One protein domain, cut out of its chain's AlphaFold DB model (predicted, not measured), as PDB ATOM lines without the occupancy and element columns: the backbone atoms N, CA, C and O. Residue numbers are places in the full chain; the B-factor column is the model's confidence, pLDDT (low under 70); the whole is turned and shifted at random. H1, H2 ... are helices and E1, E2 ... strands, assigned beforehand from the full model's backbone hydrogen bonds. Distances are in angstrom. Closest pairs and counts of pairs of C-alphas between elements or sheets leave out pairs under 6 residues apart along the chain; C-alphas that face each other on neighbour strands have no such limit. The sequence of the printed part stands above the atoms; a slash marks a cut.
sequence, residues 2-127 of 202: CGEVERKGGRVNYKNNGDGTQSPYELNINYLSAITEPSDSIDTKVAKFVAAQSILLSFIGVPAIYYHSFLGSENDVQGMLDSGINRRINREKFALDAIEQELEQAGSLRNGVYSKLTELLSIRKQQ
ATOM      1  N   CYS A   2      37.245  57.152  -4.653       95.19
ATOM      2  CA  CYS A   2      37.178  57.652  -6.042       95.19
ATOM      3  C   CYS A   2      38.427  58.434  -6.486       95.19
ATOM      4  O   CYS A   2      39.008  58.104  -7.512       95.19
ATOM      5  N   GLY A   3      38.893  59.390  -5.671       96.12
ATOM      6  CA  GLY A   3      40.111  60.150  -5.981       96.12
ATOM      7  C   GLY A   3      41.365  59.276  -6.099       96.12
ATOM      8  O   GLY A   3      42.183  59.504  -6.979       96.12
ATOM      9  N   GLU A   4      41.483  58.218  -5.288       96.31
ATOM     10  CA  GLU A   4      42.594  57.259  -5.397       96.31
ATOM     11  C   GLU A   4      42.530  56.452  -6.695       96.31
ATOM     12  O   GLU A   4      43.553  56.225  -7.333       96.31
ATOM     13  N   VAL A   5      41.328  56.056  -7.120       96.56
ATOM     14  CA  VAL A   5      41.129  55.363  -8.399       96.56
ATOM     15  C   VAL A   5      41.585  56.241  -9.561       96.56
ATOM     16  O   VAL A   5      42.344  55.778 -10.406       96.56
ATOM     17  N   GLU A   6      41.169  57.506  -9.587       95.88
ATOM     18  CA  GLU A   6      41.542  58.454 -10.643       95.88
ATOM     19  C   GLU A   6      43.040  58.781 -10.614       95.88
ATOM     20  O   GLU A   6      43.690  58.751 -11.660       95.88
ATOM     21  N   ARG A   7      43.619  58.984  -9.422       96.38
ATOM     22  CA  ARG A   7      45.066  59.183  -9.227       96.38
ATOM     23  C   ARG A   7      45.883  58.014  -9.782       96.38
ATOM     24  O   ARG A   7      46.941  58.233 -10.363       96.38
ATOM     25  N   LYS A   8      45.384  56.783  -9.636       96.44
ATOM     26  CA  LYS A   8      46.014  55.551 -10.144       96.44
ATOM     27  C   LYS A   8      45.666  55.238 -11.607       96.44
ATOM     28  O   LYS A   8      45.919  54.135 -12.086       96.44
ATOM     29  N   GLY A   9      45.087  56.196 -12.334       94.94
ATOM     30  CA  GLY A   9      44.790  56.089 -13.765       94.94
ATOM     31  C   GLY A   9      43.437  55.457 -14.101       94.94
ATOM     32  O   GLY A   9      43.085  55.390 -15.279       94.94
ATOM     33  N   GLY A  10      42.659  55.048 -13.098       97.00
ATOM     34  CA  GLY A  10      41.297  54.546 -13.254       97.00
ATOM     35  C   GLY A  10      40.270  55.627 -13.606       97.00
ATOM     36  O   GLY A  10      40.587  56.811 -13.753       97.00
ATOM     37  N   ARG A  11      39.007  55.220 -13.762       97.69
ATOM     38  CA  ARG A  11      37.867  56.118 -14.026       97.69
ATOM     39  C   ARG A  11      36.665  55.758 -13.170       97.69
ATOM     40  O   ARG A  11      36.396  54.582 -12.936       97.69
ATOM     41  N   VAL A  12      35.888  56.757 -12.772       97.25
ATOM     42  CA  VAL A  12      34.646  56.553 -12.021       97.25
ATOM     43  C   VAL A  12      33.454  56.872 -12.912       97.25
ATOM     44  O   VAL A  12      33.361  57.965 -13.465       97.25
ATOM     45  N   ASN A  13      32.535  55.918 -13.054       95.50
ATOM     46  CA  ASN A  13      31.240  56.193 -13.666       95.50
ATOM     47  C   ASN A  13      30.271  56.654 -12.583       95.50
ATOM     48  O   ASN A  13      30.146  56.011 -11.535       95.50
ATOM     49  N   TYR A  14      29.563  57.743 -12.863       95.19
ATOM     50  CA  TYR A  14      28.594  58.336 -11.955       95.19
ATOM     51  C   TYR A  14      27.175  58.130 -12.475       95.19
ATOM     52  O   TYR A  14      26.893  58.294 -13.663       95.19
ATOM     53  N   LYS A  15      26.269  57.791 -11.563       94.56
ATOM     54  CA  LYS A  15      24.830  57.774 -11.807       94.56
ATOM     55  C   LYS A  15      24.250  59.136 -11.429       94.56
ATOM     56  O   LYS A  15      24.594  59.679 -10.383       94.56
ATOM     57  N   ASN A  16      23.353  59.665 -12.261       93.06
ATOM     58  CA  ASN A  16      22.531  60.825 -11.912       93.06
ATOM     59  C   ASN A  16      21.371  60.384 -11.005       93.06
ATOM     60  O   ASN A  16      20.686  59.402 -11.309       93.06
ATOM     61  N   ASN A  17      21.158  61.103  -9.906       94.38
ATOM     62  CA  ASN A  17      20.132  60.784  -8.915       94.38
ATOM     63  C   ASN A  17      18.761  61.417  -9.217       94.38
ATOM     64  O   ASN A  17      17.785  61.095  -8.550       94.38
ATOM     65  N   GLY A  18      18.662  62.273 -10.238       92.31
ATOM     66  CA  GLY A  18      17.423  62.947 -10.645       92.31
ATOM     67  C   GLY A  18      17.140  64.260  -9.907       92.31
ATOM     68  O   GLY A  18      16.263  65.007 -10.324       92.31
ATOM     69  N   ASP A  19      17.914  64.578  -8.870       93.69
ATOM     70  CA  ASP A  19      17.869  65.824  -8.089       93.69
ATOM     71  C   ASP A  19      19.024  66.789  -8.435       93.69
ATOM     72  O   ASP A  19      19.273  67.763  -7.729       93.69
ATOM     73  N   GLY A  20      19.751  66.510  -9.522       91.06
ATOM     74  CA  GLY A  20      20.945  67.253  -9.932       91.06
ATOM     75  C   GLY A  20      22.239  66.784  -9.261       91.06
ATOM     76  O   GLY A  20      23.315  67.226  -9.664       91.06
ATOM     77  N   THR A  21      22.171  65.862  -8.295       94.06
ATOM     78  CA  THR A  21      23.354  65.239  -7.694       94.06
ATOM     79  C   THR A  21      23.795  63.990  -8.460       94.06
ATOM     80  O   THR A  21      23.061  63.403  -9.265       94.06
ATOM     81  N   GLN A  22      25.034  63.576  -8.202       94.50
ATOM     82  CA  GLN A  22      25.624  62.373  -8.770       94.50
ATOM     83  C   GLN A  22      26.209  61.487  -7.675       94.50
ATOM     84  O   GLN A  22      26.759  61.974  -6.687       94.50
ATOM     85  N   SER A  23      26.136  60.174  -7.876       95.00
ATOM     86  CA  SER A  23      26.768  59.191  -6.996       95.00
ATOM     87  C   SER A  23      27.659  58.237  -7.792       95.00
ATOM     88  O   SER A  23      27.271  57.822  -8.889       95.00
ATOM     89  N   PRO A  24      28.852  57.885  -7.276       94.94
ATOM     90  CA  PRO A  24      29.720  56.917  -7.932       94.94
ATOM     91  C   PRO A  24      29.023  55.553  -7.980       94.94
ATOM     92  O   PRO A  24      28.455  55.101  -6.988       94.94
ATOM     93  N   TYR A  25      29.060  54.909  -9.143       93.19
ATOM     94  CA  TYR A  25      28.392  53.632  -9.406       93.19
ATOM     95  C   TYR A  25      29.379  52.519  -9.780       93.19
ATOM     96  O   TYR A  25      29.201  51.378  -9.364       93.19
ATOM     97  N   GLU A  26      30.431  52.835 -10.537       95.44
ATOM     98  CA  GLU A  26      31.412  51.846 -10.997       95.44
ATOM     99  C   GLU A  26      32.817  52.442 -10.947       95.44
ATOM    100  O   GLU A  26      33.074  53.517 -11.499       95.44
ATOM    101  N   LEU A  27      33.729  51.721 -10.296       96.75
ATOM    102  CA  LEU A  27      35.156  52.003 -10.334       96.75
ATOM    103  C   LEU A  27      35.788  51.172 -11.447       96.75
ATOM    104  O   LEU A  27      35.844  49.946 -11.374       96.75
ATOM    105  N   ASN A  28      36.279  51.848 -12.473       97.88
ATOM    106  CA  ASN A  28      36.965  51.235 -13.595       97.88
ATOM    107  C   ASN A  28      38.463  51.288 -13.317       97.88
ATOM    108  O   ASN A  28      39.115  52.306 -13.556       97.88
ATOM    109  N   ILE A  29      38.978  50.202 -12.754       97.81
ATOM    110  CA  ILE A  29      40.390  50.014 -12.430       97.81
ATOM    111  C   ILE A  29      40.691  48.514 -12.361       97.81
ATOM    112  O   ILE A  29      39.817  47.700 -12.042       97.81
ATOM    113  N   ASN A  30      41.919  48.131 -12.685       97.62
ATOM    114  CA  ASN A  30      42.431  46.796 -12.434       97.62
ATOM    115  C   ASN A  30      42.689  46.606 -10.929       97.62
ATOM    116  O   ASN A  30      43.148  47.524 -10.252       97.62
ATOM    117  N   TYR A  31      42.413  45.415 -10.394       97.38
ATOM    118  CA  TYR A  31      42.596  45.143  -8.971       97.38
ATOM    119  C   TYR A  31      44.048  45.312  -8.500       97.38
ATOM    120  O   TYR A  31      44.263  45.922  -7.456       97.38
ATOM    121  N   LEU A  32      45.033  44.846  -9.279       98.06
ATOM    122  CA  LEU A  32      46.452  45.008  -8.952       98.06
ATOM    123  C   LEU A  32      46.791  46.495  -8.868       98.06
ATOM    124  O   LEU A  32      47.212  46.973  -7.817       98.06
ATOM    125  N   SER A  33      46.467  47.249  -9.922       97.88
ATOM    126  CA  SER A  33      46.674  48.698  -9.954       97.88
ATOM    127  C   SER A  33      45.916  49.447  -8.856       97.88
ATOM    128  O   SER A  33      46.359  50.514  -8.453       97.88
ATOM    129  N   ALA A  34      44.796  48.928  -8.344       97.31
ATOM    130  CA  ALA A  34      44.057  49.564  -7.256       97.31
ATOM    131  C   ALA A  34      44.790  49.472  -5.908       97.31
ATOM    132  O   ALA A  34      44.756  50.430  -5.126       97.31
ATOM    133  N   ILE A  35      45.460  48.349  -5.635       96.12
ATOM    134  CA  ILE A  35      46.078  48.075  -4.326       96.12
ATOM    135  C   ILE A  35      47.588  48.321  -4.283       96.12
ATOM    136  O   ILE A  35      48.171  48.335  -3.202       96.12
ATOM    137  N   THR A  36      48.220  48.566  -5.429       97.19
ATOM    138  CA  THR A  36      49.631  48.962  -5.517       97.19
ATOM    139  C   THR A  36      49.780  50.439  -5.866       97.19
ATOM    140  O   THR A  36      48.821  51.098  -6.273       97.19
ATOM    141  N   GLU A  37      50.988  50.972  -5.731       95.44
ATOM    142  CA  GLU A  37      51.354  52.306  -6.205       95.44
ATOM    143  C   GLU A  37      52.164  52.237  -7.506       95.44
ATOM    144  O   GLU A  37      52.938  51.297  -7.700       95.44
ATOM    145  N   PRO A  38      52.056  53.240  -8.401       91.88
ATOM    146  CA  PRO A  38      52.917  53.325  -9.580       91.88
ATOM    147  C   PRO A  38      54.415  53.367  -9.243       91.88
ATOM    148  O   PRO A  38      55.226  52.911 -10.040       91.88
ATOM    149  N   SER A  39      54.769  53.899  -8.068       95.19
ATOM    150  CA  SER A  39      56.141  53.984  -7.560       95.19
ATOM    151  C   SER A  39      56.626  52.725  -6.837       95.19
ATOM    152  O   SER A  39      57.798  52.674  -6.467       95.19
ATOM    153  N   ASP A  40      55.755  51.742  -6.584       97.25
ATOM    154  CA  ASP A  40      56.172  50.477  -5.973       97.25
ATOM    155  C   ASP A  40      57.145  49.745  -6.907       97.25
ATOM    156  O   ASP A  40      56.948  49.700  -8.126       97.25
ATOM    157  N   SER A  41      58.167  49.109  -6.327       97.56
ATOM    158  CA  SER A  41      58.991  48.155  -7.069       97.56
ATOM    159  C   SER A  41      58.149  46.956  -7.516       97.56
ATOM    160  O   SER A  41      57.086  46.677  -6.955       97.56
ATOM    161  N   ILE A  42      58.641  46.205  -8.506       98.00
ATOM    162  CA  ILE A  42      57.980  44.971  -8.958       98.00
ATOM    163  C   ILE A  42      57.761  44.017  -7.776       98.00
ATOM    164  O   ILE A  42      56.642  43.547  -7.585       98.00
ATOM    165  N   ASP A  43      58.777  43.810  -6.939       96.94
ATOM    166  CA  ASP A  43      58.685  42.921  -5.776       96.94
ATOM    167  C   ASP A  43      57.613  43.376  -4.783       96.94
ATOM    168  O   ASP A  43      56.824  42.562  -4.302       96.94
ATOM    169  N   THR A  44      57.517  44.682  -4.514       97.31
ATOM    170  CA  THR A  44      56.470  45.232  -3.645       97.31
ATOM    171  C   THR A  44      55.082  45.043  -4.253       97.31
ATOM    172  O   THR A  44      54.155  44.662  -3.534       97.31
ATOM    173  N   LYS A  45      54.920  45.256  -5.567       98.38
ATOM    174  CA  LYS A  45      53.647  45.003  -6.259       98.38
ATOM    175  C   LYS A  45      53.244  43.532  -6.162       98.38
ATOM    176  O   LYS A  45      52.102  43.241  -5.809       98.38
ATOM    177  N   VAL A  46      54.179  42.614  -6.424       98.38
ATOM    178  CA  VAL A  46      53.959  41.165  -6.308       98.38
ATOM    179  C   VAL A  46      53.573  40.804  -4.875       98.38
ATOM    180  O   VAL A  46      52.551  40.152  -4.684       98.38
ATOM    181  N   ALA A  47      54.317  41.268  -3.867       97.75
ATOM    182  CA  ALA A  47      54.040  40.970  -2.463       97.75
ATOM    183  C   ALA A  47      52.640  41.440  -2.039       97.75
ATOM    184  O   ALA A  47      51.848  40.633  -1.555       97.75
ATOM    185  N   LYS A  48      52.289  42.708  -2.304       98.19
ATOM    186  CA  LYS A  48      50.949  43.258  -2.021       98.19
ATOM    187  C   LYS A  48      49.852  42.447  -2.702       98.19
ATOM    188  O   LYS A  48      48.837  42.120  -2.087       98.19
ATOM    189  N   PHE A  49      50.048  42.116  -3.976       98.56
ATOM    190  CA  PHE A  49      49.026  41.435  -4.754       98.56
ATOM    191  C   PHE A  49      48.842  39.976  -4.343       98.56
ATOM    192  O   PHE A  49      47.711  39.528  -4.158       98.56
ATOM    193  N   VAL A  50      49.932  39.242  -4.129       98.50
ATOM    194  CA  VAL A  50      49.881  37.851  -3.664       98.50
ATOM    195  C   VAL A  50      49.318  37.778  -2.241       98.50
ATOM    196  O   VAL A  50      48.519  36.887  -1.972       98.50
ATOM    197  N   ALA A  51      49.624  38.737  -1.361       98.56
ATOM    198  CA  ALA A  51      49.007  38.837  -0.035       98.56
ATOM    199  C   ALA A  51      47.486  39.037  -0.111       98.56
ATOM    200  O   ALA A  51      46.724  38.386   0.598       98.56
ATOM    201  N   ALA A  52      47.012  39.894  -1.015       98.38
ATOM    202  CA  ALA A  52      45.581  40.071  -1.229       98.38
ATOM    203  C   ALA A  52      44.912  38.795  -1.774       98.38
ATOM    204  O   ALA A  52      43.832  38.407  -1.326       98.38
ATOM    205  N   GLN A  53      45.564  38.102  -2.712       98.62
ATOM    206  CA  GLN A  53      45.061  36.833  -3.243       98.62
ATOM    207  C   GLN A  53      45.128  35.699  -2.214       98.62
ATOM    208  O   GLN A  53      44.260  34.831  -2.227       98.62
ATOM    209  N   SER A  54      46.089  35.703  -1.286       98.62
ATOM    210  CA  SER A  54      46.180  34.678  -0.240       98.62
ATOM    211  C   SER A  54      44.959  34.705   0.681       98.62
ATOM    212  O   SER A  54      44.501  33.642   1.095       98.62
ATOM    213  N   ILE A  55      44.332  35.870   0.894       98.56
ATOM    214  CA  ILE A  55      43.040  35.990   1.590       98.56
ATOM    215  C   ILE A  55      41.942  35.227   0.834       98.56
ATOM    216  O   ILE A  55      41.290  34.355   1.416       98.56
ATOM    217  N   LEU A  56      41.769  35.496  -0.467       97.94
ATOM    218  CA  LEU A  56      40.799  34.791  -1.321       97.94
ATOM    219  C   LEU A  56      41.057  33.277  -1.326       97.94
ATOM    220  O   LEU A  56      40.126  32.480  -1.216       97.94
ATOM    221  N   LEU A  57      42.327  32.883  -1.425       98.56
ATOM    222  CA  LEU A  57      42.764  31.491  -1.446       98.56
ATOM    223  C   LEU A  57      42.719  30.811  -0.075       98.56
ATOM    224  O   LEU A  57      42.902  29.600  -0.022       98.56
ATOM    225  N   SER A  58      42.469  31.528   1.017       98.44
ATOM    226  CA  SER A  58      42.369  30.948   2.365       98.44
ATOM    227  C   SER A  58      40.933  30.858   2.861       98.44
ATOM    228  O   SER A  58      40.632  30.040   3.732       98.44
ATOM    229  N   PHE A  59      40.029  31.648   2.285       97.56
ATOM    230  CA  PHE A  59      38.624  31.683   2.672       97.56
ATOM    231  C   PHE A  59      37.882  30.371   2.354       97.56
ATOM    232  O   PHE A  59      38.248  29.595   1.459       97.56
ATOM    233  N   ILE A  60      36.845  30.081   3.140       97.25
ATOM    234  CA  ILE A  60      35.914  28.975   2.919       97.25
ATOM    235  C   ILE A  60      35.153  29.182   1.609       97.25
ATOM    236  O   ILE A  60      34.718  30.287   1.291       97.25
ATOM    237  N   GLY A  61      35.006  28.099   0.846       96.06
ATOM    238  CA  GLY A  61      34.346  28.102  -0.456       96.06
ATOM    239  C   GLY A  61      35.292  27.821  -1.622       96.06
ATOM    240  O   GLY A  61      36.378  27.253  -1.464       96.06
ATOM    241  N   VAL A  62      34.833  28.193  -2.817       96.56
ATOM    242  CA  VAL A  62      35.555  28.019  -4.080       96.56
ATOM    243  C   VAL A  62      36.087  29.385  -4.525       96.56
ATOM    244  O   VAL A  62      35.276  30.272  -4.799       96.56
ATOM    245  N   PRO A  63      37.415  29.592  -4.598       95.94
ATOM    246  CA  PRO A  63      37.970  30.878  -4.996       95.94
ATOM    247  C   PRO A  63      37.689  31.143  -6.481       95.94
ATOM    248  O   PRO A  63      38.137  30.398  -7.352       95.94
ATOM    249  N   ALA A  64      36.958  32.219  -6.770       96.88
ATOM    250  CA  ALA A  64      36.726  32.697  -8.129       96.88
ATOM    251  C   ALA A  64      37.814  33.710  -8.507       96.88
ATOM    252  O   ALA A  64      37.756  34.877  -8.120       96.88
ATOM    253  N   ILE A  65      38.826  33.255  -9.243       96.38
ATOM    254  CA  ILE A  65      39.966  34.090  -9.631       96.38
ATOM    255  C   ILE A  65      39.684  34.719 -10.992       96.38
ATOM    256  O   ILE A  65      39.474  34.023 -11.985       96.38
ATOM    257  N   TYR A  66      39.699  36.050 -11.050       96.94
ATOM    258  CA  TYR A  66      39.616  36.766 -12.318       96.94
ATOM    259  C   TYR A  66      40.901  36.563 -13.129       96.94
ATOM    260  O   TYR A  66      41.996  36.714 -12.592       96.94
ATOM    261  N   TYR A  67      40.795  36.249 -14.423       95.69
ATOM    262  CA  TYR A  67      41.969  35.870 -15.218       95.69
ATOM    263  C   TYR A  67      43.029  36.985 -15.302       95.69
ATOM    264  O   TYR A  67      44.212  36.686 -15.224       95.69
ATOM    265  N   HIS A  68      42.646  38.267 -15.345       97.56
ATOM    266  CA  HIS A  68      43.624  39.363 -15.283       97.56
ATOM    267  C   HIS A  68      44.365  39.441 -13.948       97.56
ATOM    268  O   HIS A  68      45.539  39.805 -13.940       97.56
ATOM    269  N   SER A  69      43.705  39.083 -12.842       97.69
ATOM    270  CA  SER A  69      44.367  38.936 -11.544       97.69
ATOM    271  C   SER A  69      45.368  37.786 -11.597       97.69
ATOM    272  O   SER A  69      46.512  37.946 -11.197       97.69
ATOM    273  N   PHE A  70      44.970  36.642 -12.158       97.75
ATOM    274  CA  PHE A  70      45.857  35.487 -12.287       97.75
ATOM    275  C   PHE A  70      47.091  35.769 -13.162       97.75
ATOM    276  O   PHE A  70      48.188  35.328 -12.843       97.75
ATOM    277  N   LEU A  71      46.918  36.557 -14.227       97.62
ATOM    278  CA  LEU A  71      47.965  36.941 -15.177       97.62
ATOM    279  C   LEU A  71      48.743  38.209 -14.777       97.62
ATOM    280  O   LEU A  71      49.489  38.742 -15.599       97.62
ATOM    281  N   GLY A  72      48.527  38.752 -13.573       97.44
ATOM    282  CA  GLY A  72      49.235  39.942 -13.082       97.44
ATOM    283  C   GLY A  72      49.067  41.188 -13.958       97.44
ATOM    284  O   GLY A  72      50.024  41.927 -14.162       97.44
ATOM    285  N   SER A  73      47.875  41.402 -14.524       97.38
ATOM    286  CA  SER A  73      47.624  42.544 -15.417       97.38
ATOM    287  C   SER A  73      47.517  43.850 -14.636       97.38
ATOM    288  O   SER A  73      46.976  43.861 -13.533       97.38
ATOM    289  N   GLU A  74      47.936  44.954 -15.247       97.25
ATOM    290  CA  GLU A  74      47.685  46.314 -14.757       97.25
ATOM    291  C   GLU A  74      46.523  46.968 -15.535       97.25
ATOM    292  O   GLU A  74      45.742  46.288 -16.207       97.25
ATOM    293  N   ASN A  75      46.339  48.277 -15.374       97.69
ATOM    294  CA  ASN A  75      45.375  49.064 -16.142       97.69
ATOM    295  C   ASN A  75      45.742  49.109 -17.638       97.69
ATOM    296  O   ASN A  75      46.787  49.644 -18.001       97.69
ATOM    297  N   ASP A  76      44.825  48.687 -18.508       97.50
ATOM    298  CA  ASP A  76      44.878  48.906 -19.959       97.50
ATOM    299  C   ASP A  76      44.335  50.299 -20.310       97.50
ATOM    300  O   ASP A  76      43.200  50.493 -20.763       97.50
ATOM    301  N   VAL A  77      45.144  51.317 -20.009       96.44
ATOM    302  CA  VAL A  77      44.776  52.722 -20.236       96.44
ATOM    303  C   VAL A  77      44.562  52.991 -21.724       96.44
ATOM    304  O   VAL A  77      43.612  53.689 -22.078       96.44
ATOM    305  N   GLN A  78      45.395  52.420 -22.598       96.25
ATOM    306  CA  GLN A  78      45.287  52.649 -24.036       96.25
ATOM    307  C   GLN A  78      44.003  52.033 -24.602       96.25
ATOM    308  O   GLN A  78      43.240  52.735 -25.263       96.25
ATOM    309  N   GLY A  79      43.678  50.782 -24.264       96.12
ATOM    310  CA  GLY A  79      42.445  50.131 -24.714       96.12
ATOM    311  C   GLY A  79      41.176  50.807 -24.186       96.12
ATOM    312  O   GLY A  79      40.140  50.838 -24.866       96.12
ATOM    313  N   MET A  80      41.241  51.417 -22.998       97.56
ATOM    314  CA  MET A  80      40.190  52.310 -22.511       97.56
ATOM    315  C   MET A  80      40.059  53.565 -23.384       97.56
ATOM    316  O   MET A  80      38.946  53.862 -23.827       97.56
ATOM    317  N   LEU A  81      41.159  54.283 -23.639       97.06
ATOM    318  CA  LEU A  81      41.167  55.522 -24.426       97.06
ATOM    319  C   LEU A  81      40.688  55.292 -25.863       97.06
ATOM    320  O   LEU A  81      39.770  55.978 -26.306       97.06
ATOM    321  N   ASP A  82      41.227  54.281 -26.546       97.44
ATOM    322  CA  ASP A  82      40.900  53.961 -27.942       97.44
ATOM    323  C   ASP A  82      39.424  53.602 -28.132       97.44
ATOM    324  O   ASP A  82      38.838  53.816 -29.192       97.44
ATOM    325  N   SER A  83      38.802  53.034 -27.099       97.00
ATOM    326  CA  SER A  83      37.402  52.622 -27.151       97.00
ATOM    327  C   SER A  83      36.409  53.667 -26.660       97.00
ATOM    328  O   SER A  83      35.215  53.518 -26.923       97.00
ATOM    329  N   GLY A  84      36.862  54.654 -25.881       96.62
ATOM    330  CA  GLY A  84      35.997  55.567 -25.132       96.62
ATOM    331  C   GLY A  84      35.152  54.893 -24.038       96.62
ATOM    332  O   GLY A  84      34.211  55.500 -23.531       96.62
ATOM    333  N   ILE A  85      35.439  53.636 -23.675       96.81
ATOM    334  CA  ILE A  85      34.657  52.850 -22.711       96.81
ATOM    335  C   ILE A  85      35.509  52.591 -21.464       96.81
ATOM    336  O   ILE A  85      36.374  51.715 -21.469       96.81
ATOM    337  N   ASN A  86      35.194  53.283 -20.361       97.31
ATOM    338  CA  ASN A  86      35.954  53.232 -19.102       97.31
ATOM    339  C   ASN A  86      36.258  51.803 -18.617       97.31
ATOM    340  O   ASN A  86      37.400  51.479 -18.307       97.31
ATOM    341  N   ARG A  87      35.266  50.907 -18.636       96.12
ATOM    342  CA  ARG A  87      35.420  49.516 -18.166       96.12
ATOM    343  C   ARG A  87      36.368  48.648 -18.994       96.12
ATOM    344  O   ARG A  87      36.586  47.502 -18.623       96.12
ATOM    345  N   ARG A  88      36.880  49.113 -20.140       96.94
ATOM    346  CA  ARG A  88      37.897  48.355 -20.887       96.94
ATOM    347  C   ARG A  88      39.263  48.375 -20.204       96.94
ATOM    348  O   ARG A  88      40.035  47.459 -20.443       96.94
ATOM    349  N   ILE A  89      39.494  49.308 -19.278       97.81
ATOM    350  CA  ILE A  89      40.756  49.433 -18.535       97.81
ATOM    351  C   ILE A  89      41.166  48.169 -17.760       97.81
ATOM    352  O   ILE A  89      42.334  47.988 -17.447       97.81
ATOM    353  N   ASN A  90      40.230  47.277 -17.432       96.00
ATOM    354  CA  ASN A  90      40.506  46.008 -16.750       96.00
ATOM    355  C   ASN A  90      40.015  44.787 -17.552       96.00
ATOM    356  O   ASN A  90      39.636  43.767 -16.966       96.00
ATOM    357  N   ARG A  91      39.973  44.917 -18.889       96.19
ATOM    358  CA  ARG A  91      39.492  43.903 -19.850       96.19
ATOM    359  C   ARG A  91      40.374  43.841 -21.102       96.19
ATOM    360  O   ARG A  91      39.855  43.723 -22.217       96.19
ATOM    361  N   GLU A  92      41.682  43.973 -20.910       96.25
ATOM    362  CA  GLU A  92      42.675  43.845 -21.975       96.25
ATOM    363  C   GLU A  92      42.489  42.511 -22.716       96.25
ATOM    364  O   GLU A  92      42.171  41.471 -22.123       96.25
ATOM    365  N   LYS A  93      42.665  42.538 -24.037       94.94
ATOM    366  CA  LYS A  93      42.648  41.333 -24.866       94.94
ATOM    367  C   LYS A  93      44.075  40.958 -25.222       94.94
ATOM    368  O   LYS A  93      44.764  41.737 -25.868       94.94
ATOM    369  N   PHE A  94      44.467  39.745 -24.864       95.00
ATOM    370  CA  PHE A  94      45.806  39.239 -25.133       95.00
ATOM    371  C   PHE A  94      45.891  38.522 -26.477       95.00
ATOM    372  O   PHE A  94      45.002  37.745 -26.833       95.00
ATOM    373  N   ALA A  95      46.996  38.742 -27.187       96.56
ATOM    374  CA  ALA A  95      47.496  37.770 -28.149       96.56
ATOM    375  C   ALA A  95      48.204  36.651 -27.371       96.56
ATOM    376  O   ALA A  95      48.990  36.951 -26.473       96.56
ATOM    377  N   LEU A  96      47.907  35.388 -27.696       96.00
ATOM    378  CA  LEU A  96      48.393  34.229 -26.937       96.00
ATOM    379  C   LEU A  96      49.927  34.199 -26.856       96.00
ATOM    380  O   LEU A  96      50.473  34.236 -25.759       96.00
ATOM    381  N   ASP A  97      50.600  34.261 -28.004       97.38
ATOM    382  CA  ASP A  97      52.065  34.203 -28.078       97.38
ATOM    383  C   ASP A  97      52.741  35.319 -27.262       97.38
ATOM    384  O   ASP A  97      53.803  35.120 -26.677       97.38
ATOM    385  N   ALA A  98      52.121  36.503 -27.202       96.19
ATOM    386  CA  ALA A  98      52.656  37.634 -26.452       96.19
ATOM    387  C   ALA A  98      52.536  37.412 -24.939       96.19
ATOM    388  O   ALA A  98      53.513  37.580 -24.213       96.19
ATOM    389  N   ILE A  99      51.360  36.989 -24.457       96.62
ATOM    390  CA  ILE A  99      51.169  36.769 -23.020       96.62
ATOM    391  C   ILE A  99      51.998  35.583 -22.515       96.62
ATOM    392  O   ILE A  99      52.517  35.652 -21.408       96.62
ATOM    393  N   GLU A 100      52.186  34.532 -23.317       96.62
ATOM    394  CA  GLU A 100      53.069  33.413 -22.962       96.62
ATOM    395  C   GLU A 100      54.512  33.890 -22.742       96.62
ATOM    396  O   GLU A 100      55.100  33.605 -21.699       96.62
ATOM    397  N   GLN A 101      55.043  34.716 -23.647       96.75
ATOM    398  CA  GLN A 101      56.383  35.296 -23.500       96.75
ATOM    399  C   GLN A 101      56.501  36.199 -22.263       96.75
ATOM    400  O   GLN A 101      57.487  36.124 -21.528       96.75
ATOM    401  N   GLU A 102      55.497  37.037 -21.991       95.88
ATOM    402  CA  GLU A 102      55.498  37.924 -20.819       95.88
ATOM    403  C   GLU A 102      55.451  37.152 -19.489       95.88
ATOM    404  O   GLU A 102      56.053  37.580 -18.495       95.88
ATOM    405  N   LEU A 103      54.747  36.014 -19.460       96.94
ATOM    406  CA  LEU A 103      54.673  35.129 -18.295       96.94
ATOM    407  C   LEU A 103      55.988  34.390 -18.035       96.94
ATOM    408  O   LEU A 103      56.280  34.090 -16.879       96.94
ATOM    409  N   GLU A 104      56.788  34.123 -19.065       96.50
ATOM    410  CA  GLU A 104      58.101  33.476 -18.944       96.50
ATOM    411  C   GLU A 104      59.239  34.463 -18.647       96.50
ATOM    412  O   GLU A 104      60.328  34.061 -18.229       96.50
ATOM    413  N   GLN A 105      58.999  35.766 -18.812       97.69
ATOM    414  CA  GLN A 105      60.005  36.792 -18.572       97.69
ATOM    415  C   GLN A 105      60.340  36.916 -17.076       97.69
ATOM    416  O   GLN A 105      59.656  37.603 -16.315       97.69
ATOM    417  N   ALA A 106      61.438  36.284 -16.661       95.94
ATOM    418  CA  ALA A 106      61.921  36.322 -15.284       95.94
ATOM    419  C   ALA A 106      62.096  37.762 -14.767       95.94
ATOM    420  O   ALA A 106      62.657  38.627 -15.441       95.94
ATOM    421  N   GLY A 107      61.613  38.008 -13.548       95.44
ATOM    422  CA  GLY A 107      61.649  39.328 -12.913       95.44
ATOM    423  C   GLY A 107      60.571  40.301 -13.401       95.44
ATOM    424  O   GLY A 107      60.513  41.424 -12.904       95.44
ATOM    425  N   SER A 108      59.702  39.903 -14.341       97.69
ATOM    426  CA  SER A 108      58.528  40.696 -14.713       97.69
ATOM    427  C   SER A 108      57.431  40.603 -13.645       97.69
ATOM    428  O   SER A 108      57.321  39.617 -12.909       97.69
ATOM    429  N   LEU A 109      56.571  41.625 -13.580       97.94
ATOM    430  CA  LEU A 109      55.413  41.632 -12.679       97.94
ATOM    431  C   LEU A 109      54.466  40.456 -12.956       97.94
ATOM    432  O   LEU A 109      54.032  39.781 -12.019       97.94
ATOM    433  N   ARG A 110      54.168  40.188 -14.235       97.75
ATOM    434  CA  ARG A 110      53.287  39.082 -14.634       97.75
ATOM    435  C   ARG A 110      53.870  37.738 -14.225       97.75
ATOM    436  O   ARG A 110      53.161  36.953 -13.602       97.75
ATOM    437  N   ASN A 111      55.155  37.504 -14.504       98.38
ATOM    438  CA  ASN A 111      55.855  36.284 -14.105       98.38
ATOM    439  C   ASN A 111      55.801  36.079 -12.582       98.38
ATOM    440  O   ASN A 111      55.439  34.993 -12.126       98.38
ATOM    441  N   GLY A 112      56.088  37.125 -11.800       98.25
ATOM    442  CA  GLY A 112      56.069  37.067 -10.338       98.25
ATOM    443  C   GLY A 112      54.689  36.731  -9.767       98.25
ATOM    444  O   GLY A 112      54.564  35.820  -8.947       98.25
ATOM    445  N   VAL A 113      53.638  37.415 -10.233       98.56
ATOM    446  CA  VAL A 113      52.256  37.147  -9.801       98.56
ATOM    447  C   VAL A 113      51.809  35.748 -10.223       98.56
ATOM    448  O   VAL A 113      51.364  34.967  -9.381       98.56
ATOM    449  N   TYR A 114      51.946  35.412 -11.505       98.50
ATOM    450  CA  TYR A 114      51.472  34.147 -12.062       98.50
ATOM    451  C   TYR A 114      52.131  32.941 -11.391       98.50
ATOM    452  O   TYR A 114      51.442  32.008 -10.965       98.50
ATOM    453  N   SER A 115      53.457  32.978 -11.237       98.25
ATOM    454  CA  SER A 115      54.215  31.885 -10.627       98.25
ATOM    455  C   SER A 115      53.802  31.676  -9.172       98.25
ATOM    456  O   SER A 115      53.522  30.548  -8.765       98.25
ATOM    457  N   LYS A 116      53.665  32.762  -8.398       98.38
ATOM    458  CA  LYS A 116      53.269  32.679  -6.986       98.38
ATOM    459  C   LYS A 116      51.833  32.211  -6.792       98.38
ATOM    460  O   LYS A 116      51.578  31.382  -5.924       98.38
ATOM    461  N   LEU A 117      50.887  32.670  -7.609       98.56
ATOM    462  CA  LEU A 117      49.509  32.176  -7.527       98.56
ATOM    463  C   LEU A 117      49.401  30.705  -7.935       98.56
ATOM    464  O   LEU A 117      48.656  29.955  -7.305       98.56
ATOM    465  N   THR A 118      50.163  30.276  -8.941       98.44
ATOM    466  CA  THR A 118      50.218  28.869  -9.366       98.44
ATOM    467  C   THR A 118      50.775  27.969  -8.260       98.44
ATOM    468  O   THR A 118      50.212  26.905  -7.986       98.44
ATOM    469  N   GLU A 119      51.829  28.413  -7.573       98.50
ATOM    470  CA  GLU A 119      52.404  27.744  -6.400       98.50
ATOM    471  C   GLU A 119      51.365  27.606  -5.273       98.50
ATOM    472  O   GLU A 119      51.076  26.493  -4.824       98.50
ATOM    473  N   LEU A 120      50.710  28.704  -4.883       98.69
ATOM    474  CA  LEU A 120      49.688  28.696  -3.829       98.69
ATOM    475  C   LEU A 120      48.490  27.807  -4.164       98.69
ATOM    476  O   LEU A 120      47.993  27.087  -3.300       98.69
ATOM    477  N   LEU A 121      48.018  27.822  -5.412       98.50
ATOM    478  CA  LEU A 121      46.939  26.939  -5.860       98.50
ATOM    479  C   LEU A 121      47.344  25.465  -5.785       98.50
ATOM    480  O   LEU A 121      46.540  24.623  -5.373       98.50
ATOM    481  N   SER A 122      48.594  25.161  -6.139       98.56
ATOM    482  CA  SER A 122      49.147  23.808  -6.071       98.56
ATOM    483  C   SER A 122      49.242  23.312  -4.630       98.56
ATOM    484  O   SER A 122      48.864  22.170  -4.362       98.56
ATOM    485  N   ILE A 123      49.670  24.168  -3.696       98.56
ATOM    486  CA  ILE A 123      49.680  23.869  -2.257       98.56
ATOM    487  C   ILE A 123      48.246  23.699  -1.748       98.56
ATOM    488  O   ILE A 123      47.934  22.677  -1.138       98.56
ATOM    489  N   ARG A 124      47.344  24.648  -2.044       98.25
ATOM    490  CA  ARG A 124      45.945  24.637  -1.581       98.25
ATOM    491  C   ARG A 124      45.238  23.339  -1.953       98.25
ATOM    492  O   ARG A 124      44.538  22.767  -1.120       98.25
ATOM    493  N   LYS A 125      45.431  22.861  -3.187       97.69
ATOM    494  CA  LYS A 125      44.819  21.627  -3.704       97.69
ATOM    495  C   LYS A 125      45.173  20.384  -2.876       97.69
ATOM    496  O   LYS A 125      44.409  19.425  -2.882       97.69
ATOM    497  N   GLN A 126      46.305  20.397  -2.178       97.25
ATOM    498  CA  GLN A 126      46.789  19.266  -1.384       97.25
ATOM    499  C   GLN A 126      46.247  19.261   0.054       97.25
ATOM    500  O   GLN A 126      46.410  18.264   0.750       97.25
ATOM    501  N   GLN A 127      45.593  20.338   0.508       97.56
ATOM    502  CA  GLN A 127      45.169  20.475   1.903       97.56
ATOM    503  C   GLN A 127      43.660  20.290   2.068       97.56
ATOM    504  O   GLN A 127      42.857  21.088   1.578       97.56
TER     505      GLN A 127
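AT A GLANCE: This is residues 2 to 127 of the 202 residues of a protein of Vibrio ishigakensis (UniProt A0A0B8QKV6). The model is elongated, with a pair of long helices at one end and a two-stranded hairpin at the other. The long helices H3 and H8 lie side by side and run the same way, with H7 meeting residues 110 to 114 of H8 at a corner; the hairpin of E1 and E2 reaches away from them, with the short helices H1 and H6 packed at its base, H5 packed on H6, and H2 between the hairpin and H3. The 126 printed residues, with eight named helices and two strands in the order H1 E1 E2 H2 H3 H4 H5 H6 H7 H8, are mostly helix by class, and the sheet, E1 - E2, is antiparallel. The whole is only just compact, close to loose, with a radius of gyration of the C-alphas of 16.4 A and spans of 55 by 35 by 27 A.

IN THESE COORDINATES: H1, residues 2 to 7, begins at C-alpha 2 at (37.178, 57.652, -6.042). E1, residues 11 to 16, is 16.2 A long, and E2, residues 22 to 28, is 16.6 A. H2 is residues 31 to 35. H3, residues 42 to 58, spans 23.8 A from C-alpha 42 at (57.980, 44.971, -8.958). H4 is residues 67 to 70, H5 residues 77 to 83, H6 residues 86 to 90 and H7 residues 96 to 104, 12.6 A long. H8, residues 109 to 125, spans 24.4 A and ends at C-alpha 125 at (44.819, 21.627, -3.704).

HOW THE PARTS SIT: The hairpin E1 and E2 is antiparallel at 149 degrees, with N 13 and O 26 at 2.9 A and N 25 and O 13 at 2.8 A, within hydrogen-bond range. The closest C-alphas of H1 and E1, Val 5 and Arg 11, are 6.5 A apart; those of H6 and E2, Arg 87 and Asn 28, 5.1 A. H1 and H2 are close but not clearly touching, with C-alphas of Val 5 and Ala 34 at 6.6 A. H2 touches residues 45 to 49 of H3, closest at the C-alphas of Leu 32 and Phe 49, 6.1 A. H3 and H8 touch at a shallow tilt of 25 degrees, the same way, closest at Val 46 and Val 113, whose C-alphas are 5.6 A apart. H4 and H8 only just touch, with 3 pairs of C-alphas within 8 A, closest at Phe 70 and Tyr 114, 5.8 A. H5 and H6 touch, closest at the C-alphas of Met 80 and Arg 88, 4.9 A. H7 touches residues 110 to 114 of H8, about perpendicular at 81 degrees, closest at the C-alphas of Leu 103 and Asn 111, 4.5 A. Every O i to N i+4 pair is within hydrogen-bond range in H1, H2, H5, H7 and H8, against 12 of 13 in H3 and 0 of 1 in H6, where 1 of 2 O i to N i+3 pairs is; H4 is too short for an O i to N i+4 pair.

THE WHOLE: The two C-alphas farthest apart, Asp 19 and Gln 126, are 55.2 A apart. The printed part has no cut and no long link. Its mean pLDDT is 96.8, and no printed residue is under 70.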